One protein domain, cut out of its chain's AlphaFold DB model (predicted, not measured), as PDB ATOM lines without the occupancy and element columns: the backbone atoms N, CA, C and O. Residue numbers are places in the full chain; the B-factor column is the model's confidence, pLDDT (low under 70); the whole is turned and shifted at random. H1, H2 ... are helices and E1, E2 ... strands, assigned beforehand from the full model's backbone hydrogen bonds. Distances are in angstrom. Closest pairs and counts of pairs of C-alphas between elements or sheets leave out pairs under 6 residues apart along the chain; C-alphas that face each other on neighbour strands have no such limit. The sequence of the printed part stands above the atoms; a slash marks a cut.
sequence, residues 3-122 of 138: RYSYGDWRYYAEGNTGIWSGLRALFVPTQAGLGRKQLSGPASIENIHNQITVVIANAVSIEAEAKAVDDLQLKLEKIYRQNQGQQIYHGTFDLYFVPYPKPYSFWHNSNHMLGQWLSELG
ATOM      1  N   ARG A   3     235.113 204.260 215.630       94.50
ATOM      2  CA  ARG A   3     234.699 205.659 215.739       94.50
ATOM      3  C   ARG A   3     234.786 206.084 217.197       94.50
ATOM      4  O   ARG A   3     234.185 205.426 218.048       94.50
ATOM      5  N   TYR A   4     235.445 207.208 217.447       96.00
ATOM      6  CA  TYR A   4     235.468 207.875 218.745       96.00
ATOM      7  C   TYR A   4     234.789 209.245 218.668       96.00
ATOM      8  O   TYR A   4     234.760 209.877 217.615       96.00
ATOM      9  N   SER A   5     234.226 209.692 219.785       94.31
ATOM     10  CA  SER A   5     233.667 211.036 219.955       94.31
ATOM     11  C   SER A   5     233.970 211.538 221.361       94.31
ATOM     12  O   SER A   5     234.008 210.742 222.294       94.31
ATOM     13  N   TYR A   6     234.166 212.840 221.535       94.62
ATOM     14  CA  TYR A   6     234.367 213.456 222.845       94.62
ATOM     15  C   TYR A   6     233.462 214.675 223.000       94.62
ATOM     16  O   TYR A   6     233.353 215.497 222.086       94.62
ATOM     17  N   GLY A   7     232.865 214.834 224.179       91.75
ATOM     18  CA  GLY A   7     232.077 216.019 224.489       91.75
ATOM     19  C   GLY A   7     231.582 216.065 225.925       91.75
ATOM     20  O   GLY A   7     231.946 215.229 226.748       91.75
ATOM     21  N   ASP A   8     230.751 217.058 226.225       91.00
ATOM     22  CA  ASP A   8     230.055 217.158 227.508       91.00
ATOM     23  C   ASP A   8     229.115 215.956 227.717       91.00
ATOM     24  O   ASP A   8     228.355 215.584 226.821       91.00
ATOM     25  N   TRP A   9     229.156 215.349 228.904       90.94
ATOM     26  CA  TRP A   9     228.375 214.156 229.235       90.94
ATOM     27  C   TRP A   9     226.867 214.411 229.186       90.94
ATOM     28  O   TRP A   9     226.119 213.626 228.607       90.94
ATOM     29  N   ARG A  10     226.405 215.528 229.751       85.56
ATOM     30  CA  ARG A  10     224.970 215.835 229.833       85.56
ATOM     31  C   ARG A  10     224.391 216.111 228.451       85.56
ATOM     32  O   ARG A  10     223.266 215.722 228.148       85.56
ATOM     33  N   TYR A  11     225.166 216.770 227.599       81.00
ATOM     34  CA  TYR A  11     224.783 217.033 226.223       81.00
ATOM     35  C   TYR A  11     224.797 215.749 225.380       81.00
ATOM     36  O   TYR A  11     223.784 215.407 224.772       81.00
ATOM     37  N   TYR A  12     225.920 215.022 225.353       80.06
ATOM     38  CA  TYR A  12     226.130 213.915 224.412       80.06
ATOM     39  C   TYR A  12     225.643 212.550 224.904       80.06
ATOM     40  O   TYR A  12     225.105 211.788 224.104       80.06
ATOM     41  N   ALA A  13     225.827 212.219 226.184       78.19
ATOM     42  CA  ALA A  13     225.377 210.943 226.738       78.19
ATOM     43  C   ALA A  13     223.909 211.027 227.186       78.19
ATOM     44  O   ALA A  13     223.096 210.195 226.783       78.19
ATOM     45  N   GLU A  14     223.544 212.060 227.951       82.69
ATOM     46  CA  GLU A  14     222.189 212.196 228.519       82.69
ATOM     47  C   GLU A  14     221.175 212.851 227.562       82.69
ATOM     48  O   GLU A  14     219.975 212.811 227.823       82.69
ATOM     49  N   GLY A  15     221.620 213.441 226.445       70.12
ATOM     50  CA  GLY A  15     220.725 214.037 225.447       70.12
ATOM     51  C   GLY A  15     220.093 215.364 225.857       70.12
ATOM     52  O   GLY A  15     219.055 215.746 225.316       70.12
ATOM     53  N   ASN A  16     220.684 216.081 226.812       70.94
ATOM     54  CA  ASN A  16     220.148 217.344 227.305       70.94
ATOM     55  C   ASN A  16     220.547 218.513 226.380       70.94
ATOM     56  O   ASN A  16     221.459 219.290 226.674       70.94
ATOM     57  N   THR A  17     219.868 218.622 225.236       61.75
ATOM     58  CA  THR A  17     220.204 219.509 224.103       61.75
ATOM     59  C   THR A  17     219.627 220.927 224.187       61.75
ATOM     60  O   THR A  17     219.631 221.650 223.189       61.75
ATOM     61  N   GLY A  18     219.138 221.370 225.351       54.28
ATOM     62  CA  GLY A  18     218.657 222.746 225.508       54.28
ATOM     63  C   GLY A  18     219.719 223.759 225.054       54.28
ATOM     64  O   GLY A  18     220.875 223.641 225.436       54.28
ATOM     65  N   ILE A  19     219.335 224.767 224.262       46.84
ATOM     66  CA  ILE A  19     220.223 225.745 223.580       46.84
ATOM     67  C   ILE A  19     221.286 226.384 224.510       46.84
ATOM     68  O   ILE A  19     222.345 226.816 224.061       46.84
ATOM     69  N   TRP A  20     221.043 226.391 225.823       46.44
ATOM     70  CA  TRP A  20     221.929 226.941 226.851       46.44
ATOM     71  C   TRP A  20     222.851 225.923 227.555       46.44
ATOM     72  O   TRP A  20     223.746 226.348 228.287       46.44
ATOM     73  N   SER A  21     222.664 224.608 227.385       51.62
ATOM     74  CA  SER A  21     223.435 223.574 228.104       51.62
ATOM     75  C   SER A  21     224.871 223.459 227.586       51.62
ATOM     76  O   SER A  21     225.805 223.456 228.387       51.62
ATOM     77  N   GLY A  22     225.062 223.490 226.262       49.88
ATOM     78  CA  GLY A  22     226.389 223.445 225.636       49.88
ATOM     79  C   GLY A  22     227.259 224.677 225.923       49.88
ATOM     80  O   GLY A  22     228.471 224.549 226.071       49.88
ATOM     81  N   LEU A  23     226.649 225.863 226.073       52.50
ATOM     82  CA  LEU A  23     227.360 227.112 226.393       52.50
ATOM     83  C   LEU A  23     227.660 227.259 227.895       52.50
ATOM     84  O   LEU A  23     228.721 227.765 228.253       52.50
ATOM     85  N   ARG A  24     226.776 226.794 228.795       53.66
ATOM     86  CA  ARG A  24     227.024 226.828 230.254       53.66
ATOM     87  C   ARG A  24     228.146 225.890 230.699       53.66
ATOM     88  O   ARG A  24     228.891 226.262 231.603       53.66
ATOM     89  N   ALA A  25     228.295 224.731 230.054       55.97
ATOM     90  CA  ALA A  25     229.370 223.773 230.334       55.97
ATOM     91  C   ALA A  25     230.784 224.342 230.082       55.97
ATOM     92  O   ALA A  25     231.777 223.784 230.541       55.97
ATOM     93  N   LEU A  26     230.902 225.474 229.376       60.88
ATOM     94  CA  LEU A  26     232.184 226.159 229.215       60.88
ATOM     95  C   LEU A  26     232.563 226.986 230.457       60.88
ATOM     96  O   LEU A  26     233.748 227.092 230.761       60.88
ATOM     97  N   PHE A  27     231.591 227.523 231.204       68.88
ATOM     98  CA  PHE A  27     231.845 228.416 232.347       68.88
ATOM     99  C   PHE A  27     231.901 227.700 233.701       68.88
ATOM    100  O   PHE A  27     232.530 228.202 234.630       68.88
ATOM    101  N   VAL A  28     231.273 226.527 233.822       78.06
ATOM    102  CA  VAL A  28     231.369 225.654 234.999       78.06
ATOM    103  C   VAL A  28     231.833 224.282 234.524       78.06
ATOM    104  O   VAL A  28     231.150 223.714 233.672       78.06
ATOM    105  N   PRO A  29     232.950 223.739 235.046       84.94
ATOM    106  CA  PRO A  29     233.412 222.417 234.650       84.94
ATOM    107  C   PRO A  29     232.347 221.339 234.876       84.94
ATOM    108  O   PRO A  29     231.755 221.254 235.952       84.94
ATOM    109  N   THR A  30     232.127 220.498 233.871       88.25
ATOM    110  CA  THR A  30     231.154 219.395 233.889       88.25
ATOM    111  C   THR A  30     231.835 218.056 233.610       88.25
ATOM    112  O   THR A  30     233.012 217.990 233.261       88.25
ATOM    113  N   GLN A  31     231.115 216.946 233.782       93.75
ATOM    114  CA  GLN A  31     231.617 215.633 233.376       93.75
ATOM    115  C   GLN A  31     231.735 215.578 231.845       93.75
ATOM    116  O   GLN A  31     230.792 215.930 231.141       93.75
ATOM    117  N   ALA A  32     232.869 215.113 231.321       94.69
ATOM    118  CA  ALA A  32     233.025 214.808 229.899       94.69
ATOM    119  C   ALA A  32     232.718 213.331 229.608       94.69
ATOM    120  O   ALA A  32     232.801 212.482 230.499       94.69
ATOM    121  N   GLY A  33     232.409 213.011 228.355       96.06
ATOM    122  CA  GLY A  33     232.166 211.656 227.874       96.06
ATOM    123  C   GLY A  33     233.041 211.292 226.680       96.06
ATOM    124  O   GLY A  33     233.301 212.127 225.813       96.06
ATOM    125  N   LEU A  34     233.454 210.025 226.624       98.00
ATOM    126  CA  LEU A  34     234.082 209.402 225.460       98.00
ATOM    127  C   LEU A  34     233.090 208.432 224.817       98.00
ATOM    128  O   LEU A  34     232.767 207.390 225.386       98.00
ATOM    129  N   GLY A  35     232.604 208.796 223.637       96.69
ATOM    130  CA  GLY A  35     231.763 207.966 222.787       96.69
ATOM    131  C   GLY A  35     232.596 207.009 221.943       96.69
ATOM    132  O   GLY A  35     233.658 207.381 221.444       96.69
ATOM    133  N   ARG A  36     232.097 205.788 221.750       97.12
ATOM    134  CA  ARG A  36     232.729 204.753 220.926       97.12
ATOM    135  C   ARG A  36     231.690 203.961 220.140       97.12
ATOM    136  O   ARG A  36     230.634 203.612 220.671       97.12
ATOM    137  N   LYS A  37     232.032 203.604 218.901       95.44
ATOM    138  CA  LYS A  37     231.343 202.570 218.117       95.44
ATOM    139  C   LYS A  37     232.324 201.840 217.209       95.44
ATOM    140  O   LYS A  37     233.218 202.450 216.627       95.44
ATOM    141  N   GLN A  38     232.142 200.533 217.067       95.12
ATOM    142  CA  GLN A  38     232.828 199.775 216.029       95.12
ATOM    143  C   GLN A  38     232.080 199.951 214.705       95.12
ATOM    144  O   GLN A  38     230.875 199.720 214.649       95.12
ATOM    145  N   LEU A  39     232.795 200.350 213.655       93.38
ATOM    146  CA  LEU A  39     232.280 200.373 212.289       93.38
ATOM    147  C   LEU A  39     232.856 199.182 211.516       93.38
ATOM    148  O   LEU A  39     234.048 198.852 211.635       93.38
ATOM    149  N   SER A  40     232.003 198.549 210.725       93.25
ATOM    150  CA  SER A  40     232.337 197.391 209.898       93.25
ATOM    151  C   SER A  40     232.892 197.832 208.546       93.25
ATOM    152  O   SER A  40     232.616 198.937 208.089       93.25
ATOM    153  N   GLY A  41     233.667 196.970 207.888       91.69
ATOM    154  CA  GLY A  41     234.169 197.234 206.536       91.69
ATOM    155  C   GLY A  41     235.347 198.224 206.450       91.69
ATOM    156  O   GLY A  41     235.945 198.579 207.475       91.69
ATOM    157  N   PRO A  42     235.717 198.627 205.219       89.44
ATOM    158  CA  PRO A  42     236.897 199.447 204.937       89.44
ATOM    159  C   PRO A  42     236.714 200.906 205.371       89.44
ATOM    160  O   PRO A  42     235.599 201.418 205.365       89.44
ATOM    161  N   ALA A  43     237.805 201.604 205.700       85.50
ATOM    162  CA  ALA A  43     237.811 203.013 206.125       85.50
ATOM    163  C   ALA A  43     237.588 204.018 204.976       85.50
ATOM    164  O   ALA A  43     238.264 205.037 204.901       85.50
ATOM    165  N   SER A  44     236.648 203.735 204.070       88.44
ATOM    166  CA  SER A  44     236.233 204.685 203.039       88.44
ATOM    167  C   SER A  44     235.183 205.654 203.580       88.44
ATOM    168  O   SER A  44     234.342 205.286 204.405       88.44
ATOM    169  N   ILE A  45     235.200 206.892 203.077       87.00
ATOM    170  CA  ILE A  45     234.208 207.922 203.421       87.00
ATOM    171  C   ILE A  45     232.786 207.403 203.159       87.00
ATOM    172  O   ILE A  45     231.930 207.508 204.029       87.00
ATOM    173  N   GLU A  46     232.548 206.754 202.020       88.81
ATOM    174  CA  GLU A  46     231.246 206.162 201.681       88.81
ATOM    175  C   GLU A  46     230.766 205.144 202.733       88.81
ATOM    176  O   GLU A  46     229.639 205.225 203.225       88.81
ATOM    177  N   ASN A  47     231.637 204.217 203.143       90.19
ATOM    178  CA  ASN A  47     231.295 203.208 204.143       90.19
ATOM    179  C   ASN A  47     231.046 203.822 205.533       90.19
ATOM    180  O   ASN A  47     230.205 203.327 206.286       90.19
ATOM    181  N   ILE A  48     231.754 204.904 205.869       90.31
ATOM    182  CA  ILE A  48     231.538 205.674 207.099       90.31
ATOM    183  C   ILE A  48     230.173 206.375 207.057       90.31
ATOM    184  O   ILE A  48     229.404 206.255 208.012       90.31
ATOM    185  N   HIS A  49     229.844 207.050 205.952       88.56
ATOM    186  CA  HIS A  49     228.560 207.734 205.768       88.56
ATOM    187  C   HIS A  49     227.366 206.784 205.934       88.56
ATOM    188  O   HIS A  49     226.394 207.141 206.589       88.56
ATOM    189  N   ASN A  50     227.465 205.549 205.433       89.25
ATOM    190  CA  ASN A  50     226.387 204.557 205.534       89.25
ATOM    191  C   ASN A  50     226.160 204.000 206.954       89.25
ATOM    192  O   ASN A  50     225.159 203.329 207.196       89.25
ATOM    193  N   GLN A  51     227.081 204.233 207.896       91.06
ATOM    194  CA  GLN A  51     227.032 203.661 209.251       91.06
ATOM    195  C   GLN A  51     226.889 204.700 210.369       91.06
ATOM    196  O   GLN A  51     226.790 204.328 211.549       91.06
ATOM    197  N   ILE A  52     226.914 205.987 210.025       88.00
ATOM    198  CA  ILE A  52     226.751 207.102 210.956       88.00
ATOM    199  C   ILE A  52     225.344 207.679 210.789       88.00
ATOM    200  O   ILE A  52     224.924 208.023 209.693       88.00
ATOM    201  N   THR A  53     224.617 207.794 211.899       84.44
ATOM    202  CA  THR A  53     223.221 208.262 211.927       84.44
ATOM    203  C   THR A  53     223.079 209.781 211.885       84.44
ATOM    204  O   THR A  53     222.012 210.292 211.552       84.44
ATOM    205  N   VAL A  54     224.133 210.517 212.244       83.81
ATOM    206  CA  VAL A  54     224.137 211.984 212.224       83.81
ATOM    207  C   VAL A  54     224.561 212.521 210.866       83.81
ATOM    208  O   VAL A  54     225.388 211.925 210.179       83.81
ATOM    209  N   VAL A  55     224.034 213.691 210.507       82.88
ATOM    210  CA  VAL A  55     224.427 214.390 209.281       82.88
ATOM    211  C   VAL A  55     225.911 214.748 209.350       82.88
ATOM    212  O   VAL A  55     226.350 215.471 210.246       82.88
ATOM    213  N   ILE A  56     226.675 214.258 208.379       82.88
ATOM    214  CA  ILE A  56     228.074 214.623 208.174       82.88
ATOM    215  C   ILE A  56     228.095 215.769 207.165       82.88
ATOM    216  O   ILE A  56     227.828 215.561 205.984       82.88
ATOM    217  N   ALA A  57     228.387 216.984 207.633       84.12
ATOM    218  CA  ALA A  57     228.499 218.147 206.752       84.12
ATOM    219  C   ALA A  57     229.743 218.066 205.851       84.12
ATOM    220  O   ALA A  57     229.703 218.479 204.696       84.12
ATOM    221  N   ASN A  58     230.845 217.541 206.388       82.56
ATOM    222  CA  ASN A  58     232.098 217.324 205.676       82.56
ATOM    223  C   ASN A  58     232.870 216.177 206.356       82.56
ATOM    224  O   ASN A  58     232.815 216.041 207.580       82.56
ATOM    225  N   ALA A  59     233.570 215.365 205.566       85.19
ATOM    226  CA  ALA A  59     234.473 214.322 206.028       85.19
ATOM    227  C   ALA A  59     235.837 214.535 205.375       85.19
ATOM    228  O   ALA A  59     235.935 214.598 204.150       85.19
ATOM    229  N   VAL A  60     236.886 214.605 206.193       84.94
ATOM    230  CA  VAL A  60     238.256 214.740 205.703       84.94
ATOM    231  C   VAL A  60     239.089 213.560 206.171       84.94
ATOM    232  O   VAL A  60     239.019 213.166 207.335       84.94
ATOM    233  N   SER A  61     239.856 212.992 205.243       87.69
ATOM    234  CA  SER A  61     240.845 211.960 205.534       87.69
ATOM    235  C   SER A  61     242.195 212.615 205.779       87.69
ATOM    236  O   SER A  61     242.586 213.511 205.035       87.69
ATOM    237  N   ILE A  62     242.900 212.142 206.798       87.56
ATOM    238  CA  ILE A  62     244.277 212.531 207.095       87.56
ATOM    239  C   ILE A  62     245.147 211.281 207.070       87.56
ATOM    240  O   ILE A  62     244.718 210.212 207.511       87.56
ATOM    241  N   GLU A  63     246.353 211.417 206.537       91.00
ATOM    242  CA  GLU A  63     247.375 210.379 206.613       91.00
ATOM    243  C   GLU A  63     248.220 210.612 207.865       91.00
ATOM    244  O   GLU A  63     248.531 211.749 208.217       91.00
ATOM    245  N   ALA A  64     248.546 209.532 208.566       93.38
ATOM    246  CA  ALA A  64     249.323 209.566 209.793       93.38
ATOM    247  C   ALA A  64     250.189 208.310 209.882       93.38
ATOM    248  O   ALA A  64     249.847 207.261 209.326       93.38
ATOM    249  N   GLU A  65     251.289 208.405 210.624       96.56
ATOM    250  CA  GLU A  65     252.146 207.261 210.916       96.56
ATOM    251  C   GLU A  65     251.340 206.142 211.587       96.56
ATOM    252  O   GLU A  65     250.649 206.371 212.584       96.56
ATOM    253  N   ALA A  66     251.455 204.910 211.081       95.75
ATOM    254  CA  ALA A  66     250.666 203.774 211.572       95.75
ATOM    255  C   ALA A  66     250.813 203.583 213.092       95.75
ATOM    256  O   ALA A  66     249.832 203.376 213.804       95.75
ATOM    257  N   LYS A  67     252.037 203.762 213.604       97.56
ATOM    258  CA  LYS A  67     252.319 203.709 215.039       97.56
ATOM    259  C   LYS A  67     251.561 204.780 215.836       97.56
ATOM    260  O   LYS A  67     251.088 204.486 216.930       97.56
ATOM    261  N   ALA A  68     251.448 206.000 215.315       97.62
ATOM    262  CA  ALA A  68     250.736 207.086 215.984       97.62
ATOM    263  C   ALA A  68     249.227 206.798 216.063       97.62
ATOM    264  O   ALA A  68     248.602 207.015 217.102       97.62
ATOM    265  N   VAL A  69     248.658 206.230 214.993       96.31
ATOM    266  CA  VAL A  69     247.265 205.757 214.968       96.31
ATOM    267  C   VAL A  69     247.041 204.671 216.024       96.31
ATOM    268  O   VAL A  69     246.101 204.775 216.818       96.31
ATOM    269  N   ASP A  70     247.916 203.664 216.072       97.31
ATOM    270  CA  ASP A  70     247.828 202.560 217.031       97.31
ATOM    271  C   ASP A  70     247.948 203.046 218.483       97.31
ATOM    272  O   ASP A  70     247.141 202.662 219.336       97.31
ATOM    273  N   ASP A  71     248.911 203.928 218.767       98.25
ATOM    274  CA  ASP A  71     249.140 204.484 220.102       98.25
ATOM    275  C   ASP A  71     247.930 205.317 220.573       98.25
ATOM    276  O   ASP A  71     247.450 205.145 221.704       98.25
ATOM    277  N   LEU A  72     247.379 206.172 219.701       97.81
ATOM    278  CA  LEU A  72     246.179 206.955 220.002       97.81
ATOM    279  C   LEU A  72     244.967 206.041 220.231       97.81
ATOM    280  O   LEU A  72     244.241 206.209 221.217       97.81
ATOM    281  N   GLN A  73     244.755 205.049 219.364       97.38
ATOM    282  CA  GLN A  73     243.649 204.104 219.499       97.38
ATOM    283  C   GLN A  73     243.759 203.301 220.799       97.38
ATOM    284  O   GLN A  73     242.764 203.160 221.513       97.38
ATOM    285  N   LEU A  74     244.954 202.818 221.147       98.19
ATOM    286  CA  LEU A  74     245.208 202.092 222.390       98.19
ATOM    287  C   LEU A  74     244.909 202.960 223.616       98.19
ATOM    288  O   LEU A  74     244.279 202.492 224.570       98.19
ATOM    289  N   LYS A  75     245.320 204.233 223.592       98.25
ATOM    290  CA  LYS A  75     245.040 205.192 224.666       98.25
ATOM    291  C   LYS A  75     243.535 205.391 224.862       98.25
ATOM    292  O   LYS A  75     243.054 205.317 225.993       98.25
ATOM    293  N   LEU A  76     242.787 205.625 223.783       98.25
ATOM    294  CA  LEU A  76     241.337 205.836 223.847       98.25
ATOM    295  C   LEU A  76     240.593 204.567 224.277       98.25
ATOM    296  O   LEU A  76     239.714 204.631 225.137       98.25
ATOM    297  N   GLU A  77     240.987 203.408 223.753       98.12
ATOM    298  CA  GLU A  77     240.407 202.118 224.126       98.12
ATOM    299  C   GLU A  77     240.668 201.793 225.605       98.12
ATOM    300  O   GLU A  77     239.776 201.295 226.293       98.12
ATOM    301  N   LYS A  78     241.854 202.124 226.134       98.31
ATOM    302  CA  LYS A  78     242.166 201.969 227.562       98.31
ATOM    303  C   LYS A  78     241.222 202.797 228.433       98.31
ATOM    304  O   LYS A  78     240.653 202.253 229.378       98.31
ATOM    305  N   ILE A  79     241.022 204.075 228.100       97.88
ATOM    306  CA  ILE A  79     240.083 204.955 228.818       97.88
ATOM    307  C   ILE A  79     238.666 204.384 228.748       97.88
ATOM    308  O   ILE A  79     237.970 204.326 229.765       97.88
ATOM    309  N   TYR A  80     238.261 203.923 227.562       98.12
ATOM    310  CA  TYR A  80     236.938 203.360 227.346       98.12
ATOM    311  C   TYR A  80     236.691 202.121 228.216       98.12
ATOM    312  O   TYR A  80     235.723 202.070 228.973       98.12
ATOM    313  N   ARG A  81     237.606 201.144 228.172       97.75
ATOM    314  CA  ARG A  81     237.507 199.887 228.931       97.75
ATOM    315  C   ARG A  81     237.519 200.096 230.437       97.75
ATOM    316  O   ARG A  81     236.757 199.442 231.141       97.75
ATOM    317  N   GLN A  82     238.338 201.024 230.932       98.00
ATOM    318  CA  GLN A  82     238.391 201.358 232.359       98.00
ATOM    319  C   GLN A  82     237.050 201.875 232.898       98.00
ATOM    320  O   GLN A  82     236.759 201.691 234.076       98.00
ATOM    321  N   ASN A  83     236.226 202.482 232.041       97.44
ATOM    322  CA  ASN A  83     234.946 203.080 232.417       97.44
ATOM    323  C   ASN A  83     233.733 202.347 231.817       97.44
ATOM    324  O   ASN A  83     232.605 202.816 231.945       97.44
ATOM    325  N   GLN A  84     233.935 201.177 231.200       95.56
ATOM    326  CA  GLN A  84     232.897 200.444 230.465       95.56
ATOM    327  C   GLN A  84     231.690 200.057 231.338       95.56
ATOM    328  O   GLN A  84     230.566 200.011 230.845       95.56
ATOM    329  N   GLY A  85     231.895 199.835 232.642       96.81
ATOM    330  CA  GLY A  85     230.807 199.557 233.590       96.81
ATOM    331  C   GLY A  85     229.801 200.706 233.760       96.81
ATOM    332  O   GLY A  85     228.723 200.487 234.296       96.81
ATOM    333  N   GLN A  86     230.136 201.911 233.287       96.06
ATOM    334  CA  GLN A  86     229.298 203.113 233.334       96.06
ATOM    335  C   GLN A  86     228.825 203.541 231.936       96.06
ATOM    336  O   GLN A  86     228.476 204.702 231.725       96.06
ATOM    337  N   GLN A  87     228.863 202.635 230.953       96.19
ATOM    338  CA  GLN A  87     228.496 202.983 229.587       96.19
ATOM    339  C   GLN A  87     226.995 203.268 229.436       96.19
ATOM    340  O   GLN A  87     226.157 202.536 229.962       96.19
ATOM    341  N   ILE A  88     226.656 204.280 228.640       95.38
ATOM    342  CA  ILE A  88     225.281 204.601 228.244       95.38
ATOM    343  C   ILE A  88     225.209 204.669 226.722       95.38
ATOM    344  O   ILE A  88     226.056 205.288 226.079       95.38
ATOM    345  N   TYR A  89     224.198 204.031 226.139       95.00
ATOM    346  CA  TYR A  89     223.918 204.141 224.710       95.00
ATOM    347  C   TYR A  89     223.095 205.395 224.412       95.00
ATOM    348  O   TYR A  89     222.083 205.640 225.068       95.00
ATOM    349  N   HIS A  90     223.488 206.152 223.387       89.88
ATOM    350  CA  HIS A  90     222.741 207.312 222.915       89.88
ATOM    351  C   HIS A  90     222.276 207.119 221.465       89.88
ATOM    352  O   HIS A  90     223.085 207.140 220.536       89.88
ATOM    353  N   GLY A  91     220.960 206.981 221.267       88.19
ATOM    354  CA  GLY A  91     220.361 206.614 219.978       88.19
ATOM    355  C   GLY A  91     220.607 207.609 218.840       88.19
ATOM    356  O   GLY A  91     220.900 207.184 217.729       88.19
ATOM    357  N   THR A  92     220.568 208.920 219.104       85.75
ATOM    358  CA  THR A  92     220.785 209.953 218.070       85.75
ATOM    359  C   THR A  92     222.178 209.863 217.451       85.75
ATOM    360  O   THR A  92     222.341 209.977 216.239       85.75
ATOM    361  N   PHE A  93     223.195 209.640 218.286       85.06
ATOM    362  CA  PHE A  93     224.589 209.570 217.857       85.06
ATOM    363  C   PHE A  93     225.006 208.162 217.444       85.06
ATOM    364  O   PHE A  93     226.051 208.033 216.801       85.06
ATOM    365  N   ASP A  94     224.221 207.151 217.829       91.75
ATOM    366  CA  ASP A  94     224.538 205.732 217.704       91.75
ATOM    367  C   ASP A  94     225.953 205.446 218.233       91.75
ATOM    368  O   ASP A  94     226.889 205.084 217.513       91.75
ATOM    369  N   LEU A  95     226.136 205.760 219.515       94.44
ATOM    370  CA  LEU A  95     227.387 205.622 220.251       94.44
ATOM    371  C   LEU A  95     227.099 205.129 221.665       94.44
ATOM    372  O   LEU A  95     226.095 205.499 222.276       94.44
ATOM    373  N   TYR A  96     228.039 204.365 222.210       96.94
ATOM    374  CA  TYR A  96     228.117 204.115 223.643       96.94
ATOM    375  C   TYR A  96     229.104 205.104 224.254       96.94
ATOM    376  O   TYR A  96     230.255 205.164 223.820       96.94
ATOM    377  N   PHE A  97     228.669 205.861 225.253       97.19
ATOM    378  CA  PHE A  97     229.482 206.832 225.977       97.19
ATOM    379  C   PHE A  97     229.902 206.290 227.335       97.19
ATOM    380  O   PHE A  97     229.085 205.695 228.025       97.19
ATOM    381  N   VAL A  98     231.144 206.556 227.739       97.81
ATOM    382  CA  VAL A  98     231.631 206.348 229.113       97.81
ATOM    383  C   VAL A  98     232.179 207.655 229.697       97.81
ATOM    384  O   VAL A  98     232.588 208.526 228.919       97.81
ATOM    385  N   PRO A  99     232.213 207.825 231.032       97.38
ATOM    386  CA  PRO A  99     232.831 208.994 231.648       97.38
ATOM    387  C   PRO A  99     234.302 209.134 231.247       97.38
ATOM    388  O   PRO A  99     235.063 208.165 231.249       97.38
ATOM    389  N   TYR A 100     234.711 210.351 230.904       96.50
ATOM    390  CA  TYR A 100     236.105 210.686 230.630       96.50
ATOM    391  C   TYR A 100     236.787 211.240 231.897       96.50
ATOM    392  O   TYR A 100     236.162 212.001 232.637       96.50
ATOM    393  N   PRO A 101     238.065 210.910 232.170       94.25
ATOM    394  CA  PRO A 101     238.714 211.225 233.449       94.25
ATOM    395  C   PRO A 101     238.989 212.716 233.696       94.25
ATOM    396  O   PRO A 101     239.296 213.100 234.821       94.25
ATOM    397  N   LYS A 102     238.917 213.560 232.664       93.31
ATOM    398  CA  LYS A 102     239.094 215.011 232.784       93.31
ATOM    399  C   LYS A 102     237.759 215.727 232.558       93.31
ATOM    400  O   LYS A 102     237.041 215.344 231.634       93.31
ATOM    401  N   PRO A 103     237.440 216.772 233.340       91.75
ATOM    402  CA  PRO A 103     236.185 217.498 233.192       91.75
ATOM    403  C   PRO A 103     236.125 218.261 231.866       91.75
ATOM    404  O   PRO A 103     237.145 218.730 231.358       91.75
ATOM    405  N   TYR A 104     234.922 218.422 231.325       90.44
ATOM    406  CA  TYR A 104     234.653 219.321 230.214       90.44
ATOM    407  C   TYR A 104     234.665 220.768 230.720       90.44
ATOM    408  O   TYR A 104     234.089 221.064 231.763       90.44
ATOM    409  N   SER A 105     235.355 221.670 230.024       87.56
ATOM    410  CA  SER A 105     235.424 223.093 230.391       87.56
ATOM    411  C   SER A 105     235.847 223.957 229.204       87.56
ATOM    412  O   SER A 105     236.217 223.430 228.154       87.56
ATOM    413  N   PHE A 106     235.887 225.282 229.376       83.00
ATOM    414  CA  PHE A 106     236.445 226.195 228.373       83.00
ATOM    415  C   PHE A 106     237.849 225.794 227.885       83.00
ATOM    416  O   PHE A 106     238.105 225.857 226.688       83.00
ATOM    417  N   TRP A 107     238.719 225.308 228.775       84.12
ATOM    418  CA  TRP A 107     240.103 224.911 228.458       84.12
ATOM    419  C   TRP A 107     240.263 223.424 228.107       84.12
ATOM    420  O   TRP A 107     241.357 222.975 227.774       84.12
ATOM    421  N   HIS A 108     239.192 222.638 228.215       88.31
ATOM    422  CA  HIS A 108     239.210 221.199 227.964       88.31
ATOM    423  C   HIS A 108     237.866 220.765 227.365       88.31
ATOM    424  O   HIS A 108     237.024 220.140 228.011       88.31
ATOM    425  N   ASN A 109     237.654 221.166 226.114       87.81
ATOM    426  CA  ASN A 109     236.442 220.908 225.338       87.81
ATOM    427  C   ASN A 109     236.751 220.090 224.073       87.81
ATOM    428  O   ASN A 109     237.895 219.702 223.833       87.81
ATOM    429  N   SER A 110     235.732 219.839 223.250       88.56
ATOM    430  CA  SER A 110     235.870 219.018 222.044       88.56
ATOM    431  C   SER A 110     236.863 219.565 221.022       88.56
ATOM    432  O   SER A 110     237.548 218.765 220.392       88.56
ATOM    433  N   ASN A 111     237.019 220.885 220.893       87.38
ATOM    434  CA  ASN A 111     238.008 221.441 219.971       87.38
ATOM    435  C   ASN A 111     239.445 221.216 220.478       87.38
ATOM    436  O   ASN A 111     240.317 220.836 219.700       87.38
ATOM    437  N   HIS A 112     239.687 221.369 221.785       88.38
ATOM    438  CA  HIS A 112     240.995 221.063 222.379       88.38
ATOM    439  C   HIS A 112     241.334 219.576 222.277       88.38
ATOM    440  O   HIS A 112     242.469 219.231 221.966       88.38
ATOM    441  N   MET A 113     240.358 218.698 222.520       92.69
ATOM    442  CA  MET A 113     240.558 217.253 222.409       92.69
ATOM    443  C   MET A 113     240.828 216.818 220.972       92.69
ATOM    444  O   MET A 113     241.731 216.016 220.754       92.69
ATOM    445  N   LEU A 114     240.097 217.373 219.999       90.50
ATOM    446  CA  LEU A 114     240.373 217.137 218.585       90.50
ATOM    447  C   LEU A 114     241.780 217.615 218.217       90.50
ATOM    448  O   LEU A 114     242.519 216.864 217.592       90.50
ATOM    449  N   GLY A 115     242.174 218.812 218.663       90.00
ATOM    450  CA  GLY A 115     243.531 219.307 218.459       90.00
ATOM    451  C   GLY A 115     244.582 218.378 219.075       90.00
ATOM    452  O   GLY A 115     245.511 217.956 218.405       90.00
ATOM    453  N   GLN A 116     244.394 217.944 220.319       92.12
ATOM    454  CA  GLN A 116     245.310 216.990 220.938       92.12
ATOM    455  C   GLN A 116     245.414 215.680 220.132       92.12
ATOM    456  O   GLN A 116     246.514 215.171 219.943       92.12
ATOM    457  N   TRP A 117     244.294 215.129 219.654       94.75
ATOM    458  CA  TRP A 117     244.303 213.906 218.845       94.75
ATOM    459  C   TRP A 117     245.021 214.097 217.512       94.75
ATOM    460  O   TRP A 117     245.815 213.242 217.140       94.75
ATOM    461  N   LEU A 118     244.792 215.217 216.826       92.62
ATOM    462  CA  LEU A 118     245.485 215.551 215.582       92.62
ATOM    463  C   LEU A 118     246.998 215.706 215.805       92.62
ATOM    464  O   LEU A 118     247.782 215.121 215.064       92.62
ATOM    465  N   SER A 119     247.424 216.392 216.869       92.56
ATOM    466  CA  SER A 119     248.848 216.492 217.214       92.56
ATOM    467  C   SER A 119     249.472 215.139 217.556       92.56
ATOM    468  O   SER A 119     250.600 214.869 217.162       92.56
ATOM    469  N   GLU A 120     248.750 214.259 218.256       95.44
ATOM    470  CA  GLU A 120     249.223 212.896 218.533       95.44
ATOM    471  C   GLU A 120     249.324 212.029 217.273       95.44
ATOM    472  O   GLU A 120     250.152 211.126 217.236       95.44
ATOM    473  N   LEU A 121     248.536 212.326 216.236       95.31
ATOM    474  CA  LEU A 121     248.655 211.727 214.904       95.31
ATOM    475  C   LEU A 121     249.797 212.332 214.069       95.31
ATOM    476  O   LEU A 121     250.004 211.914 212.933       95.31
ATOM    477  N   GLY A 122     250.550 213.285 214.623       92.69
ATOM    478  CA  GLY A 122     251.661 213.952 213.947       92.69
ATOM    479  C   GLY A 122     251.242 215.128 213.064       92.69
ATOM    480  O   GLY A 122     252.048 215.595 212.270       92.69
TER     481      GLY A 122
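This is residues 3 to 122 of the 138 residues of an uncharacterized protein of Pusillimonas sp (UniProt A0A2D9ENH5). A strongly twisted sheet of four strands has the long helix H4, the helix H5 and the short H2 spread over one face, while H3 and the long loop of residues 50 to 65 lie off the sheet. The 120 printed residues run E1 H1 H2 E2 H3 H4 E3 E4 H5, of mixed class. The antiparallel sheet has the order E1 E2 E4 E3. The whole is compact, radius of gyration of the C-alphas 14.6 A, spanning 38 by 30 by 28 A.

E1, residues 3 to 8, begins at C-alpha 3 (234.699, 205.659, 215.739). H1 is 9 to 12, H2 21 to 27, E2 30 to 38 with 26.6 A, and H3 45 to 49. H4, 66 to 82, measures 24.3 A. E3 is 88 to 90; E4, 95 to 104, measures 18.4 A and bends by 100 degrees at residue 101. H5, 110 to 120, measures 15.1 A and ends at C-alpha 120 (249.223, 212.896, 218.533).

N 5 and O 35 of E1 and E2 are 2.9 A apart, N 98 and O 34 of E4 and E2 3.0 A, N 88 and O 97 of the hairpin E3 and E4 2.9 A, each within hydrogen-bond range. H2, H4 and H5 on one face make two layers, sheet and helices. H4, at a height of 8.0 A, comes closest to E4 with the C-alphas of Tyr 80 and Val 98, 6.3 A. H5 comes closest to E1 at Ser 110 and Gly 7, C-alphas 5.4 A apart. H4, with residues 68 to 72 alone, and H5 only just touch, with 3 pairs of C-alphas within 8 A, the closest Ala 68 and Glu 120, 6.5 A. H1 is on the sheet at 6.7 A; H3 is not on it. E2, H3, H4 and E3 make a split strand-helix-strand unit, two strands of one sheet that follow each other among the strands, with helices between them along the chain and E4 between them in the sheet; its crossover is right-handed. Every O i to N i+4 pair is within range in H3, H4 and H5; H2 has 1 of 3, and 2 of 4 O i to N i+3 pairs; H1 is too short for an i+4 pair.

The C-alphas of Phe 27 and Gly 41 are farthest apart, 40.5 A. The printed part has no cut; the link H3 to H4 is long. Residues 17 to 27 are under pLDDT 70.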